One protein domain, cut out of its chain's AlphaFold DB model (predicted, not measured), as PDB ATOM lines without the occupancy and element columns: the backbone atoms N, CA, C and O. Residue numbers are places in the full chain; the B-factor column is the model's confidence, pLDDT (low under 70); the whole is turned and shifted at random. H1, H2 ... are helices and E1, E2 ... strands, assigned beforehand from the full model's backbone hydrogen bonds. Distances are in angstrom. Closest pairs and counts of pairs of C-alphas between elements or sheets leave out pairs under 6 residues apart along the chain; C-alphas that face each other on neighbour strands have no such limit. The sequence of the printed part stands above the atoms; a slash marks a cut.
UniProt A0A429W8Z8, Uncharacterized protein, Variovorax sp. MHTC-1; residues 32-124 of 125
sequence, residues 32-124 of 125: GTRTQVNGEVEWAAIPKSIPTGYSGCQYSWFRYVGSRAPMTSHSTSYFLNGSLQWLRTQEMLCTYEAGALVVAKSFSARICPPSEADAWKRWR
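What this domain is: This is residues 32 to 124 of the 125 residues of an uncharacterized protein of Variovorax sp. MHTC-1 (UniProt A0A429W8Z8). A single strongly twisted sheet of six strands makes a long wall, and one short helix, H1, covers part of one face near the E5 and E6 end. E1 and E2 make the far end of the wall, and residues 98 to 115 lead from E6 to H1. The 93 printed residues include, along the chain, E1 E2 E3 E4 E5 E6 H1; the sheet has this strand order and is antiparallel, a meander in which each strand is the antiparallel neighbour of the one before. The class is mostly strand, with under half of the residues in named elements. The whole is compact, with a radius of gyration of the C-alphas of 14.0 A, and flat, spanning 41 by 34 by 18 A.

Where its parts are: E3, residues 56 to 64, is 26.8 A long; E4, residues 72 to 80, is 25.1 A; E5, residues 83 to 89, is 18.1 A. E6 is residues 93 to 97. E2 is residues 41 to 44, and E1, residues 35 to 38, begins at C-alpha 35 (44.355, 39.335, -57.019). H1, residues 116 to 122, ends at C-alpha 122 (32.747, 29.044, -50.123).

How they stand to each other: In the hairpin E3 and E4, N 58 and O 77 are 2.8 A apart. E3 pairs with E2 at its residues 62 to 64, N 42 and O 63 being 3.0 A apart. E1 and E6 are edge strands, and are apart. H1 is on the sheet at a height of 9.2 A, over E5 and slantwise to it at 47 degrees on the local plane; their closest C-alphas, Leu 84 and Glu 116, are 6.2 A apart. In H1 every O i to N i+4 pair is within hydrogen-bond range.

The domain as a whole: The farthest C-alphas, Arg 68 and Ala 98, are 41.8 A apart. The printed part has no cut. The links E2 to E3 and E6 to H1 are long. Residues 32 to 56, 65 to 66, 69 to 70 and 123 to 124 have pLDDT under 70.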
ATOM      1  N   GLY A  32      51.796  42.585 -56.674       49.59
ATOM      2  CA  GLY A  32      51.652  41.880 -57.957       49.59
ATOM      3  C   GLY A  32      51.213  40.415 -57.855       49.59
ATOM      4  O   GLY A  32      51.027  39.771 -58.889       49.59
ATOM      5  N   THR A  33      50.991  39.887 -56.643       58.03
ATOM      6  CA  THR A  33      50.270  38.616 -56.458       58.03
ATOM      7  C   THR A  33      48.933  38.701 -57.194       58.03
ATOM      8  O   THR A  33      48.231  39.700 -57.045       58.03
ATOM      9  N   ARG A  34      48.585  37.692 -58.010       53.44
ATOM     10  CA  ARG A  34      47.308  37.677 -58.743       53.44
ATOM     11  C   ARG A  34      46.169  37.865 -57.748       53.44
ATOM     12  O   ARG A  34      45.911  36.975 -56.940       53.44
ATOM     13  N   THR A  35      45.524  39.023 -57.821       57.50
ATOM     14  CA  THR A  35      44.355  39.335 -57.019       57.50
ATOM     15  C   THR A  35      43.089  39.084 -57.821       57.50
ATOM     16  O   THR A  35      42.992  39.462 -58.989       57.50
ATOM     17  N   GLN A  36      42.108  38.430 -57.211       58.84
ATOM     18  CA  GLN A  36      40.748  38.397 -57.735       58.84
ATOM     19  C   GLN A  36      39.973  39.536 -57.074       58.84
ATOM     20  O   GLN A  36      39.973  39.658 -55.852       58.84
ATOM     21  N   VAL A  37      39.332  40.393 -57.864       56.41
ATOM     22  CA  VAL A  37      38.476  41.458 -57.328       56.41
ATOM     23  C   VAL A  37      37.056  40.920 -57.228       56.41
ATOM     24  O   VAL A  37      36.491  40.495 -58.235       56.41
ATOM     25  N   ASN A  38      36.481  40.927 -56.027       55.84
ATOM     26  CA  ASN A  38      35.075  40.598 -55.810       55.84
ATOM     27  C   ASN A  38      34.393  41.762 -55.083       55.84
ATOM     28  O   ASN A  38      34.594  41.965 -53.884       55.84
ATOM     29  N   GLY A  39      33.620  42.554 -55.828       63.44
ATOM     30  CA  GLY A  39      33.034  43.796 -55.327       63.44
ATOM     31  C   GLY A  39      34.114  44.807 -54.938       63.44
ATOM     32  O   GLY A  39      35.012  45.101 -55.721       63.44
ATOM     33  N   GLU A  40      34.035  45.321 -53.713       55.75
ATOM     34  CA  GLU A  40      35.003  46.283 -53.174       55.75
ATOM     35  C   GLU A  40      36.270  45.625 -52.620       55.75
ATOM     36  O   GLU A  40      37.090  46.322 -52.035       55.75
ATOM     37  N   VAL A  41      36.455  44.309 -52.772       53.47
ATOM     38  CA  VAL A  41      37.518  43.568 -52.089       53.47
ATOM     39  C   VAL A  41      38.482  42.899 -53.070       53.47
ATOM     40  O   VAL A  41      38.066  42.125 -53.931       53.47
ATOM     41  N   GLU A  42      39.783  43.152 -52.908       56.28
ATOM     42  CA  GLU A  42      40.848  42.437 -53.628       56.28
ATOM     43  C   GLU A  42      41.347  41.220 -52.841       56.28
ATOM     44  O   GLU A  42      41.728  41.379 -51.687       56.28
ATOM     45  N   TRP A  43      41.415  40.043 -53.473       54.34
ATOM     46  CA  TRP A  43      41.765  38.761 -52.849       54.34
ATOM     47  C   TRP A  43      43.064  38.170 -53.377       54.34
ATOM     48  O   TRP A  43      43.136  37.895 -54.566       54.34
ATOM     49  N   ALA A  44      44.058  37.898 -52.528       56.16
ATOM     50  CA  ALA A  44      45.309  37.243 -52.943       56.16
ATOM     51  C   ALA A  44      45.416  35.804 -52.411       56.16
ATOM     52  O   ALA A  44      45.360  35.606 -51.198       56.16
ATOM     53  N   ALA A  45      45.643  34.836 -53.308       57.09
ATOM     54  CA  ALA A  45      45.911  33.432 -52.989       57.09
ATOM     55  C   ALA A  45      47.351  33.042 -53.343       57.09
ATOM     56  O   ALA A  45      47.734  33.074 -54.510       57.09
ATOM     57  N   ILE A  46      48.145  32.650 -52.339       59.22
ATOM     58  CA  ILE A  46      49.550  32.244 -52.516       59.22
ATOM     59  C   ILE A  46      49.678  30.736 -52.274       59.22
ATOM     60  O   ILE A  46      49.872  30.329 -51.127       59.22
ATOM     61  N   PRO A  47      49.556  29.890 -53.311       57.25
ATOM     62  CA  PRO A  47      49.809  28.463 -53.182       57.25
ATOM     63  C   PRO A  47      51.308  28.203 -53.005       57.25
ATOM     64  O   PRO A  47      52.107  28.546 -53.873       57.25
ATOM     65  N   LYS A  48      51.705  27.544 -51.913       55.69
ATOM     66  CA  LYS A  48      53.059  26.972 -51.788       55.69
ATOM     67  C   LYS A  48      53.014  25.490 -52.145       55.69
ATOM     68  O   LYS A  48      52.336  24.728 -51.464       55.69
ATOM     69  N   SER A  49      53.705  25.084 -53.206       46.81
ATOM     70  CA  SER A  49      53.813  23.676 -53.592       46.81
ATOM     71  C   SER A  49      54.955  22.987 -52.843       46.81
ATOM     72  O   SER A  49      56.042  23.543 -52.684       46.81
ATOM     73  N   ILE A  50      54.719  21.750 -52.407       45.03
ATOM     74  CA  ILE A  50      55.771  20.804 -52.019       45.03
ATOM     75  C   ILE A  50      55.771  19.684 -53.070       45.03
ATOM     76  O   ILE A  50      54.686  19.247 -53.481       45.03
ATOM     77  N   PRO A  51      56.935  19.223 -53.564       39.03
ATOM     78  CA  PRO A  51      56.981  18.225 -54.622       39.03
ATOM     79  C   PRO A  51      56.645  16.844 -54.042       39.03
ATOM     80  O   PRO A  51      57.545  16.192 -53.540       39.03
ATOM     81  N   THR A  52      55.356  16.457 -54.075       46.00
ATOM     82  CA  THR A  52      54.788  15.079 -54.052       46.00
ATOM     83  C   THR A  52      53.252  15.104 -53.853       46.00
ATOM     84  O   THR A  52      52.748  14.651 -52.832       46.00
ATOM     85  N   GLY A  53      52.473  15.625 -54.812       49.44
ATOM     86  CA  GLY A  53      51.005  15.408 -54.834       49.44
ATOM     87  C   GLY A  53      50.098  16.470 -54.178       49.44
ATOM     88  O   GLY A  53      48.928  16.194 -53.947       49.44
ATOM     89  N   TYR A  54      50.592  17.695 -53.967       49.94
ATOM     90  CA  TYR A  54      49.883  18.875 -53.425       49.94
ATOM     91  C   TYR A  54      49.519  18.814 -51.935       49.94
ATOM     92  O   TYR A  54      48.354  18.797 -51.537       49.94
ATOM     93  N   SER A  55      50.550  18.905 -51.097       55.91
ATOM     94  CA  SER A  55      50.475  19.632 -49.829       55.91
ATOM     95  C   SER A  55      50.761  21.112 -50.086       55.91
ATOM     96  O   SER A  55      51.825  21.444 -50.617       55.91
ATOM     97  N   GLY A  56      49.820  21.991 -49.753       65.44
ATOM     98  CA  GLY A  56      49.962  23.425 -49.985       65.44
ATOM     99  C   GLY A  56      48.972  24.241 -49.173       65.44
ATOM    100  O   GLY A  56      47.980  23.716 -48.679       65.44
ATOM    101  N   CYS A  57      49.256  25.528 -49.018       70.56
ATOM    102  CA  CYS A  57      48.371  26.453 -48.326       70.56
ATOM    103  C   CYS A  57      47.849  27.503 -49.282       70.56
ATOM    104  O   CYS A  57      48.572  27.941 -50.167       70.56
ATOM    105  N   GLN A  58      46.600  27.895 -49.092       72.00
ATOM    106  CA  GLN A  58      45.981  29.000 -49.793       72.00
ATOM    107  C   GLN A  58      45.631  30.057 -48.763       72.00
ATOM    108  O   GLN A  58      44.822  29.832 -47.869       72.00
ATOM    109  N   TYR A  59      46.265  31.208 -48.888       73.00
ATOM    110  CA  TYR A  59      45.931  32.374 -48.090       73.00
ATOM    111  C   TYR A  59      44.826  33.155 -48.786       73.00
ATOM    112  O   TYR A  59      44.675  33.067 -50.001       73.00
ATOM    113  N   SER A  60      44.049  33.904 -48.023       71.56
ATOM    114  CA  SER A  60      43.185  34.936 -48.559       71.56
ATOM    115  C   SER A  60      43.450  36.212 -47.776       71.56
ATOM    116  O   SER A  60      43.469  36.238 -46.543       71.56
ATOM    117  N   TRP A  61      43.725  37.262 -48.528       74.38
ATOM    118  CA  TRP A  61      43.998  38.596 -48.022       74.38
ATOM    119  C   TRP A  61      42.987  39.542 -48.625       74.38
ATOM    120  O   TRP A  61      42.547  39.284 -49.737       74.38
ATOM    121  N   PHE A  62      42.655  40.626 -47.940       73.38
ATOM    122  CA  PHE A  62      41.653  41.561 -48.417       73.38
ATOM    123  C   PHE A  62      42.078  43.016 -48.245       73.38
ATOM    124  O   PHE A  62      42.722  43.374 -47.261       73.38
ATOM    125  N   ARG A  63      41.697  43.873 -49.193       72.31
ATOM    126  CA  ARG A  63      41.705  45.335 -49.039       72.31
ATOM    127  C   ARG A  63      40.573  45.949 -49.846       72.31
ATOM    128  O   ARG A  63      40.146  45.354 -50.833       72.31
ATOM    129  N   TYR A  64      40.145  47.144 -49.450       74.75
ATOM    130  CA  TYR A  64      39.176  47.916 -50.220       74.75
ATOM    131  C   TYR A  64      39.768  48.385 -51.556       74.75
ATOM    132  O   TYR A  64      40.909  48.853 -51.601       74.75
ATOM    133  N   VAL A  65      38.990  48.291 -52.632       67.81
ATOM    134  CA  VAL A  65      39.365  48.779 -53.967       67.81
ATOM    135  C   VAL A  65      39.694  50.273 -53.902       67.81
ATOM    136  O   VAL A  65      38.985  51.061 -53.281       67.81
ATOM    137  N   GLY A  66      40.809  50.665 -54.521       69.94
ATOM    138  CA  GLY A  66      41.307  52.047 -54.490       69.94
ATOM    139  C   GLY A  66      42.016  52.440 -53.188       69.94
ATOM    140  O   GLY A  66      42.585  53.532 -53.110       69.94
ATOM    141  N   SER A  67      42.049  51.560 -52.181       73.25
ATOM    142  CA  SER A  67      42.803  51.796 -50.952       73.25
ATOM    143  C   SER A  67      44.308  51.661 -51.180       73.25
ATOM    144  O   SER A  67      44.790  50.715 -51.804       73.25
ATOM    145  N   ARG A  68      45.072  52.591 -50.597       73.06
ATOM    146  CA  ARG A  68      46.536  52.483 -50.474       73.06
ATOM    147  C   ARG A  68      46.968  51.675 -49.246       73.06
ATOM    148  O   ARG A  68      48.166  51.526 -49.021       73.06
ATOM    149  N   ALA A  69      46.020  51.192 -48.440       68.50
ATOM    150  CA  ALA A  69      46.327  50.402 -47.258       68.50
ATOM    151  C   ALA A  69      46.916  49.026 -47.637       68.50
ATOM    152  O   ALA A  69      46.569  48.474 -48.691       68.50
ATOM    153  N   PRO A  70      47.778  48.453 -46.777       67.94
ATOM    154  CA  PRO A  70      48.189  47.055 -46.886       67.94
ATOM    155  C   PRO A  70      46.979  46.108 -46.867       67.94
ATOM    156  O   PRO A  70      45.941  46.438 -46.292       67.94
ATOM    157  N   MET A  71      47.114  44.925 -47.472       72.69
ATOM    158  CA  MET A  71      46.078  43.891 -47.374       72.69
ATOM    159  C   MET A  71      46.052  43.272 -45.972       72.69
ATOM    160  O   MET A  71      47.097  43.047 -45.362       72.69
ATOM    161  N   THR A  72      44.858  42.941 -45.493       73.56
ATOM    162  CA  THR A  72      44.618  42.292 -44.200       73.56
ATOM    163  C   THR A  72      44.404  40.792 -44.392       73.56
ATOM    164  O   THR A  72      43.751  40.382 -45.349       73.56
ATOM    165  N   SER A  73      44.931  39.960 -43.490       72.75
ATOM    166  CA  SER A  73      44.714  38.504 -43.517       72.75
ATOM    167  C   SER A  73      43.248  38.186 -43.222       72.75
ATOM    168  O   SER A  73      42.719  38.626 -42.197       72.75
ATOM    169  N   HIS A  74      42.587  37.439 -44.108       77.56
ATOM    170  CA  HIS A  74      41.190  37.034 -43.948       77.56
ATOM    171  C   HIS A  74      41.061  35.556 -43.582       77.56
ATOM    172  O   HIS A  74      40.436  35.208 -42.575       77.56
ATOM    173  N   SER A  75      41.646  34.673 -44.395       77.75
ATOM    174  CA  SER A  75      41.595  33.234 -44.158       77.75
ATOM    175  C   SER A  75      42.840  32.494 -44.640       77.75
ATOM    176  O   SER A  75      43.647  32.999 -45.419       77.75
ATOM    177  N   THR A  76      43.015  31.269 -44.159       77.31
ATOM    178  CA  THR A  76      44.041  30.340 -44.635       77.31
ATOM    179  C   THR A  76      43.465  28.937 -44.717       77.31
ATOM    180  O   THR A  76      42.936  28.418 -43.734       77.31
ATOM    181  N   SER A  77      43.602  28.319 -45.881       79.06
ATOM    182  CA  SER A  77      43.180  26.958 -46.184       79.06
ATOM    183  C   SER A  77      44.409  26.066 -46.357       79.06
ATOM    184  O   SER A  77      45.354  26.448 -47.044       79.06
ATOM    185  N   TYR A  78      44.402  24.884 -45.752       77.25
ATOM    186  CA  TYR A  78      45.528  23.950 -45.734       77.25
ATOM    187  C   TYR A  78      45.129  22.669 -46.452       77.25
ATOM    188  O   TYR A  78      44.145  22.034 -46.075       77.25
ATOM    189  N   PHE A  79      45.916  22.273 -47.445       74.38
ATOM    190  CA  PHE A  79      45.666  21.104 -48.278       74.38
ATOM    191  C   PHE A  79      46.724  20.044 -48.042       74.38
ATOM    192  O   PHE A  79      47.914  20.351 -47.949       74.38
ATOM    193  N   LEU A  80      46.279  18.793 -48.003       71.69
ATOM    194  CA  LEU A  80      47.130  17.615 -48.034       71.69
ATOM    195  C   LEU A  80      46.586  16.674 -49.103       71.69
ATOM    196  O   LEU A  80      45.421  16.289 -49.046       71.69
ATOM    197  N   ASN A  81      47.424  16.317 -50.077       72.19
ATOM    198  CA  ASN A  81      47.057  15.463 -51.209       72.19
ATOM    199  C   ASN A  81      45.799  15.947 -51.958       72.19
ATOM    200  O   ASN A  81      44.958  15.147 -52.359       72.19
ATOM    201  N   GLY A  82      45.646  17.268 -52.105       70.19
ATOM    202  CA  GLY A  82      44.482  17.883 -52.755       70.19
ATOM    203  C   GLY A  82      43.215  17.991 -51.895       70.19
ATOM    204  O   GLY A  82      42.269  18.636 -52.336       70.19
ATOM    205  N   SER A  83      43.203  17.442 -50.677       75.94
ATOM    206  CA  SER A  83      42.078  17.563 -49.743       75.94
ATOM    207  C   SER A  83      42.296  18.683 -48.733       75.94
ATOM    208  O   SER A  83      43.363  18.759 -48.111       75.94
ATOM    209  N   LEU A  84      41.280  19.521 -48.527       80.50
ATOM    210  CA  LEU A  84      41.287  20.545 -47.481       80.50
ATOM    211  C   LEU A  84      41.267  19.855 -46.115       80.50
ATOM    212  O   LEU A  84      40.301  19.198 -45.748       80.50
ATOM    213  N   GLN A  85      42.334  20.039 -45.350       82.44
ATOM    214  CA  GLN A  85      42.456  19.532 -43.986       82.44
ATOM    215  C   GLN A  85      42.002  20.579 -42.967       82.44
ATOM    216  O   GLN A  85      41.380  20.245 -41.961       82.44
ATOM    217  N   TRP A  86      42.303  21.857 -43.226       80.56
ATOM    218  CA  TRP A  86      42.023  22.940 -42.284       80.56
ATOM    219  C   TRP A  86      41.611  24.218 -42.992       80.56
ATOM    220  O   TRP A  86      42.219  24.594 -43.991       80.56
ATOM    221  N   LEU A  87      40.654  24.932 -42.411       82.62
ATOM    222  CA  LEU A  87      40.305  26.300 -42.783       82.62
ATOM    223  C   LEU A  87      40.354  27.174 -41.532       82.62
ATOM    224  O   LEU A  87      39.671  26.889 -40.550       82.62
ATOM    225  N   ARG A  88      41.136  28.248 -41.571       80.56
ATOM    226  CA  ARG A  88      41.260  29.222 -40.484       80.56
ATOM    227  C   ARG A  88      40.806  30.595 -40.954       80.56
ATOM    228  O   ARG A  88      41.213  31.030 -42.023       80.56
ATOM    229  N   THR A  89      40.045  31.293 -40.125       78.19
ATOM    230  CA  THR A  89      39.820  32.743 -40.204       78.19
ATOM    231  C   THR A  89      40.172  33.370 -38.852       78.19
ATOM    232  O   THR A  89      40.684  32.687 -37.959       78.19
ATOM    233  N   GLN A  90      39.904  34.663 -38.673       75.38
ATOM    234  CA  GLN A  90      40.015  35.301 -37.356       75.38
ATOM    235  C   GLN A  90      38.993  34.749 -36.341       75.38
ATOM    236  O   GLN A  90      39.264  34.741 -35.145       75.38
ATOM    237  N   GLU A  91      37.848  34.242 -36.807       77.62
ATOM    238  CA  GLU A  91      36.713  33.856 -35.954       77.62
ATOM    239  C   GLU A  91      36.548  32.337 -35.784       77.62
ATOM    240  O   GLU A  91      35.920  31.879 -34.823       77.62
ATOM    241  N   MET A  92      37.093  31.539 -36.711       81.12
ATOM    242  CA  MET A  92      36.913  30.085 -36.723       81.12
ATOM    243  C   MET A  92      38.158  29.312 -37.157       81.12
ATOM    244  O   MET A  92      38.976  29.789 -37.945       81.12
ATOM    245  N   LEU A  93      38.252  28.074 -36.670       84.19
ATOM    246  CA  LEU A  93      39.174  27.059 -37.171       84.19
ATOM    247  C   LEU A  93      38.390  25.768 -37.399       84.19
ATOM    248  O   LEU A  93      37.891  25.175 -36.446       84.19
ATOM    249  N   CYS A  94      38.321  25.325 -38.647       86.19
ATOM    250  CA  CYS A  94      37.606  24.124 -39.052       86.19
ATOM    251  C   CYS A  94      38.606  23.032 -39.424       86.19
ATOM    252  O   CYS A  94      39.511  23.280 -40.220       86.19
ATOM    253  N   THR A  95      38.427  21.844 -38.848       87.50
ATOM    254  CA  THR A  95      39.224  20.644 -39.143       87.50
ATOM    255  C   THR A  95      38.385  19.656 -39.922       87.50
ATOM    256  O   THR A  95      37.288  19.316 -39.473       87.50
ATOM    257  N   TYR A  96      38.910  19.149 -41.028       86.62
ATOM    258  CA  TYR A  96      38.240  18.153 -41.850       86.62
ATOM    259  C   TYR A  96      39.036  16.851 -41.861       86.62
ATOM    260  O   TYR A  96      40.221  16.843 -42.179       86.62
ATOM    261  N   GLU A  97      38.375  15.744 -41.526       86.31
ATOM    262  CA  GLU A  97      38.935  14.394 -41.641       86.31
ATOM    263  C   GLU A  97      37.968  13.544 -42.463       86.31
ATOM    264  O   GLU A  97      36.759  13.565 -42.230       86.31
ATOM    265  N   ALA A  98      38.496  12.839 -43.468       86.25
ATOM    266  CA  ALA A  98      37.695  12.071 -44.428       86.25
ATOM    267  C   ALA A  98      36.533  12.881 -45.059       86.25
ATOM    268  O   ALA A  98      35.454  12.349 -45.307       86.25
ATOM    269  N   GLY A  99      36.748  14.180 -45.297       85.81
ATOM    270  CA  GLY A  99      35.777  15.082 -45.922       85.81
ATOM    271  C   GLY A  99      34.727  15.692 -44.979       85.81
ATOM    272  O   GLY A  99      33.932  16.526 -45.420       85.81
ATOM    273  N   ALA A 100      34.715  15.326 -43.693       91.88
ATOM    274  CA  ALA A 100      33.724  15.783 -42.716       91.88
ATOM    275  C   ALA A 100      34.342  16.663 -41.621       91.88
ATOM    276  O   ALA A 100      35.486  16.456 -41.215       91.88
ATOM    277  N   LEU A 101      33.570  17.636 -41.122       89.56
ATOM    278  CA  LEU A 101      33.987  18.491 -40.008       89.56
ATOM    279  C   LEU A 101      34.167  17.668 -38.725       89.56
ATOM    280  O   LEU A 101      33.220  17.066 -38.214       89.56
ATOM    281  N   VAL A 102      35.355  17.732 -38.131       88.00
ATOM    282  CA  VAL A 102      35.619  17.158 -36.809       88.00
ATOM    283  C   VAL A 102      35.390  18.225 -35.746       88.00
ATOM    284  O   VAL A 102      36.276  19.023 -35.429       88.00
ATOM    285  N   VAL A 103      34.183  18.235 -35.174       83.56
ATOM    286  CA  VAL A 103      33.741  19.238 -34.185       83.56
ATOM    287  C   VAL A 103      34.710  19.343 -33.005       83.56
ATOM    288  O   VAL A 103      35.084  20.444 -32.619       83.56
ATOM    289  N   ALA A 104      35.186  18.209 -32.484       81.81
ATOM    290  CA  ALA A 104      36.088  18.164 -31.331       81.81
ATOM    291  C   ALA A 104      37.485  18.763 -31.592       81.81
ATOM    292  O   ALA A 104      38.193  19.085 -30.643       81.81
ATOM    293  N   LYS A 105      37.886  18.904 -32.862       78.94
ATOM    294  CA  LYS A 105      39.176  19.487 -33.272       78.94
ATOM    295  C   LYS A 105      39.031  20.923 -33.790       78.94
ATOM    296  O   LYS A 105      40.018  21.546 -34.163       78.94
ATOM    297  N   SER A 106      37.808  21.455 -33.812       77.06
ATOM    298  CA  SER A 106      37.477  22.734 -34.440       77.06
ATOM    299  C   SER A 106      37.136  23.804 -33.399       77.06
ATOM    300  O   SER A 106      36.431  23.542 -32.425       77.06
ATOM    301  N   PHE A 107      37.597  25.036 -33.616       81.94
ATOM    302  CA  PHE A 107      37.225  26.203 -32.813       81.94
ATOM    303  C   PHE A 107      36.049  26.928 -33.466       81.94
ATOM    304  O   PHE A 107      36.028  27.116 -34.682       81.94
ATOM    305  N   SER A 108      35.067  27.333 -32.654       84.62
ATOM    306  CA  SER A 108      33.801  27.895 -33.143       84.62
ATOM    307  C   SER A 108      33.102  26.973 -34.158       84.62
ATOM    308  O   SER A 108      32.462  27.439 -35.091       84.62
ATOM    309  N   ALA A 109      33.172  25.649 -33.962       80.19
ATOM    310  CA  ALA A 109      32.685  24.643 -34.916       80.19
ATOM    311  C   ALA A 109      31.231  24.850 -35.393       80.19
ATOM    312  O   ALA A 109      30.887  24.474 -36.506       80.19
ATOM    313  N   ARG A 110      30.384  25.494 -34.580       85.62
ATOM    314  CA  ARG A 110      28.996  25.850 -34.927       85.62
ATOM    315  C   ARG A 110      28.853  26.747 -36.169       85.62
ATOM    316  O   ARG A 110      27.784  26.756 -36.764       85.62
ATOM    317  N   ILE A 111      29.886  27.517 -36.524       85.25
ATOM    318  CA  ILE A 111      29.914  28.363 -37.732       85.25
ATOM    319  C   ILE A 111      30.748  27.746 -38.863       85.25
ATOM    320  O   ILE A 111      30.760  28.276 -39.974       85.25
ATOM    321  N   CYS A 112      31.410  26.612 -38.609       86.31
ATOM    322  CA  CYS A 112      32.157  25.905 -39.637       86.31
ATOM    323  C   CYS A 112      31.215  25.271 -40.671       86.31
ATOM    324  O   CYS A 112      30.150  24.757 -40.319       86.31
ATOM    325  N   PRO A 113      31.616  25.235 -41.950       90.25
ATOM    326  CA  PRO A 113      30.959  24.399 -42.945       90.25
ATOM    327  C   PRO A 113      30.982  22.929 -42.504       90.25
ATOM    328  O   PRO A 113      32.021  22.469 -42.018       90.25
ATOM    329  N   PRO A 114      29.889  22.177 -42.710       88.81
ATOM    330  CA  PRO A 114      29.783  20.801 -42.229       88.81
ATOM    331  C   PRO A 114      30.673  19.821 -43.009       88.81
ATOM    332  O   PRO A 114      31.020  18.764 -42.484       88.81
ATOM    333  N   SER A 115      31.058  20.166 -44.242       91.94
ATOM    334  CA  SER A 115      31.866  19.318 -45.119       91.94
ATOM    335  C   SER A 115      33.014  20.075 -45.785       91.94
ATOM    336  O   SER A 115      32.954  21.295 -45.979       91.94
ATOM    337  N   GLU A 116      34.037  19.319 -46.183       87.62
ATOM    338  CA  GLU A 116      35.172  19.798 -46.972       87.62
ATOM    339  C   GLU A 116      34.707  20.437 -48.286       87.62
ATOM    340  O   GLU A 116      35.179  21.504 -48.666       87.62
ATOM    341  N   ALA A 117      33.731  19.824 -48.961       86.75
ATOM    342  CA  ALA A 117      33.205  20.312 -50.232       86.75
ATOM    343  C   ALA A 117      32.481  21.661 -50.086       86.75
ATOM    344  O   ALA A 117      32.597  22.524 -50.960       86.75
ATOM    345  N   ASP A 118      31.745  21.863 -48.991       87.19
ATOM    346  CA  ASP A 118      31.062  23.133 -48.724       87.19
ATOM    347  C   ASP A 118      32.047  24.231 -48.335       87.19
ATOM    348  O   ASP A 118      31.889  25.378 -48.764       87.19
ATOM    349  N   ALA A 119      33.086  23.880 -47.572       83.62
ATOM    350  CA  ALA A 119      34.202  24.777 -47.322       83.62
ATOM    351  C   ALA A 119      34.887  25.155 -48.639       83.62
ATOM    352  O   ALA A 119      34.996  26.327 -48.994       83.62
ATOM    353  N   TRP A 120      35.248  24.170 -49.448       76.38
ATOM    354  CA  TRP A 120      35.903  24.417 -50.721       76.38
ATOM    355  C   TRP A 120      35.084  25.322 -51.639       76.38
ATOM    356  O   TRP A 120      35.650  26.232 -52.220       76.38
ATOM    357  N   LYS A 121      33.758  25.162 -51.732       78.25
ATOM    358  CA  LYS A 121      32.899  26.056 -52.539       78.25
ATOM    359  C   LYS A 121      32.890  27.501 -52.047       78.25
ATOM    360  O   LYS A 121      32.873  28.413 -52.864       78.25
ATOM    361  N   ARG A 122      32.849  27.708 -50.732       73.31
ATOM    362  CA  ARG A 122      32.747  29.044 -50.123       73.31
ATOM    363  C   ARG A 122      34.063  29.821 -50.171       73.31
ATOM    364  O   ARG A 122      34.026  31.045 -50.173       73.31
ATOM    365  N   TRP A 123      35.196  29.120 -50.218       67.25
ATOM    366  CA  TRP A 123      36.536  29.718 -50.235       67.25
ATOM    367  C   TRP A 123      37.366  29.287 -51.460       67.25
ATOM    368  O   TRP A 123      38.595  29.348 -51.424       67.25
ATOM    369  N   ARG A 124      36.701  28.866 -52.551       61.56
ATOM    370  CA  ARG A 124      37.305  28.702 -53.883       61.56
ATOM    371  C   ARG A 124      37.441  30.095 -54.489       61.56
ATOM    372  O   ARG A 124      36.431  30.704 -54.830       61.56
TER     373      ARG A 124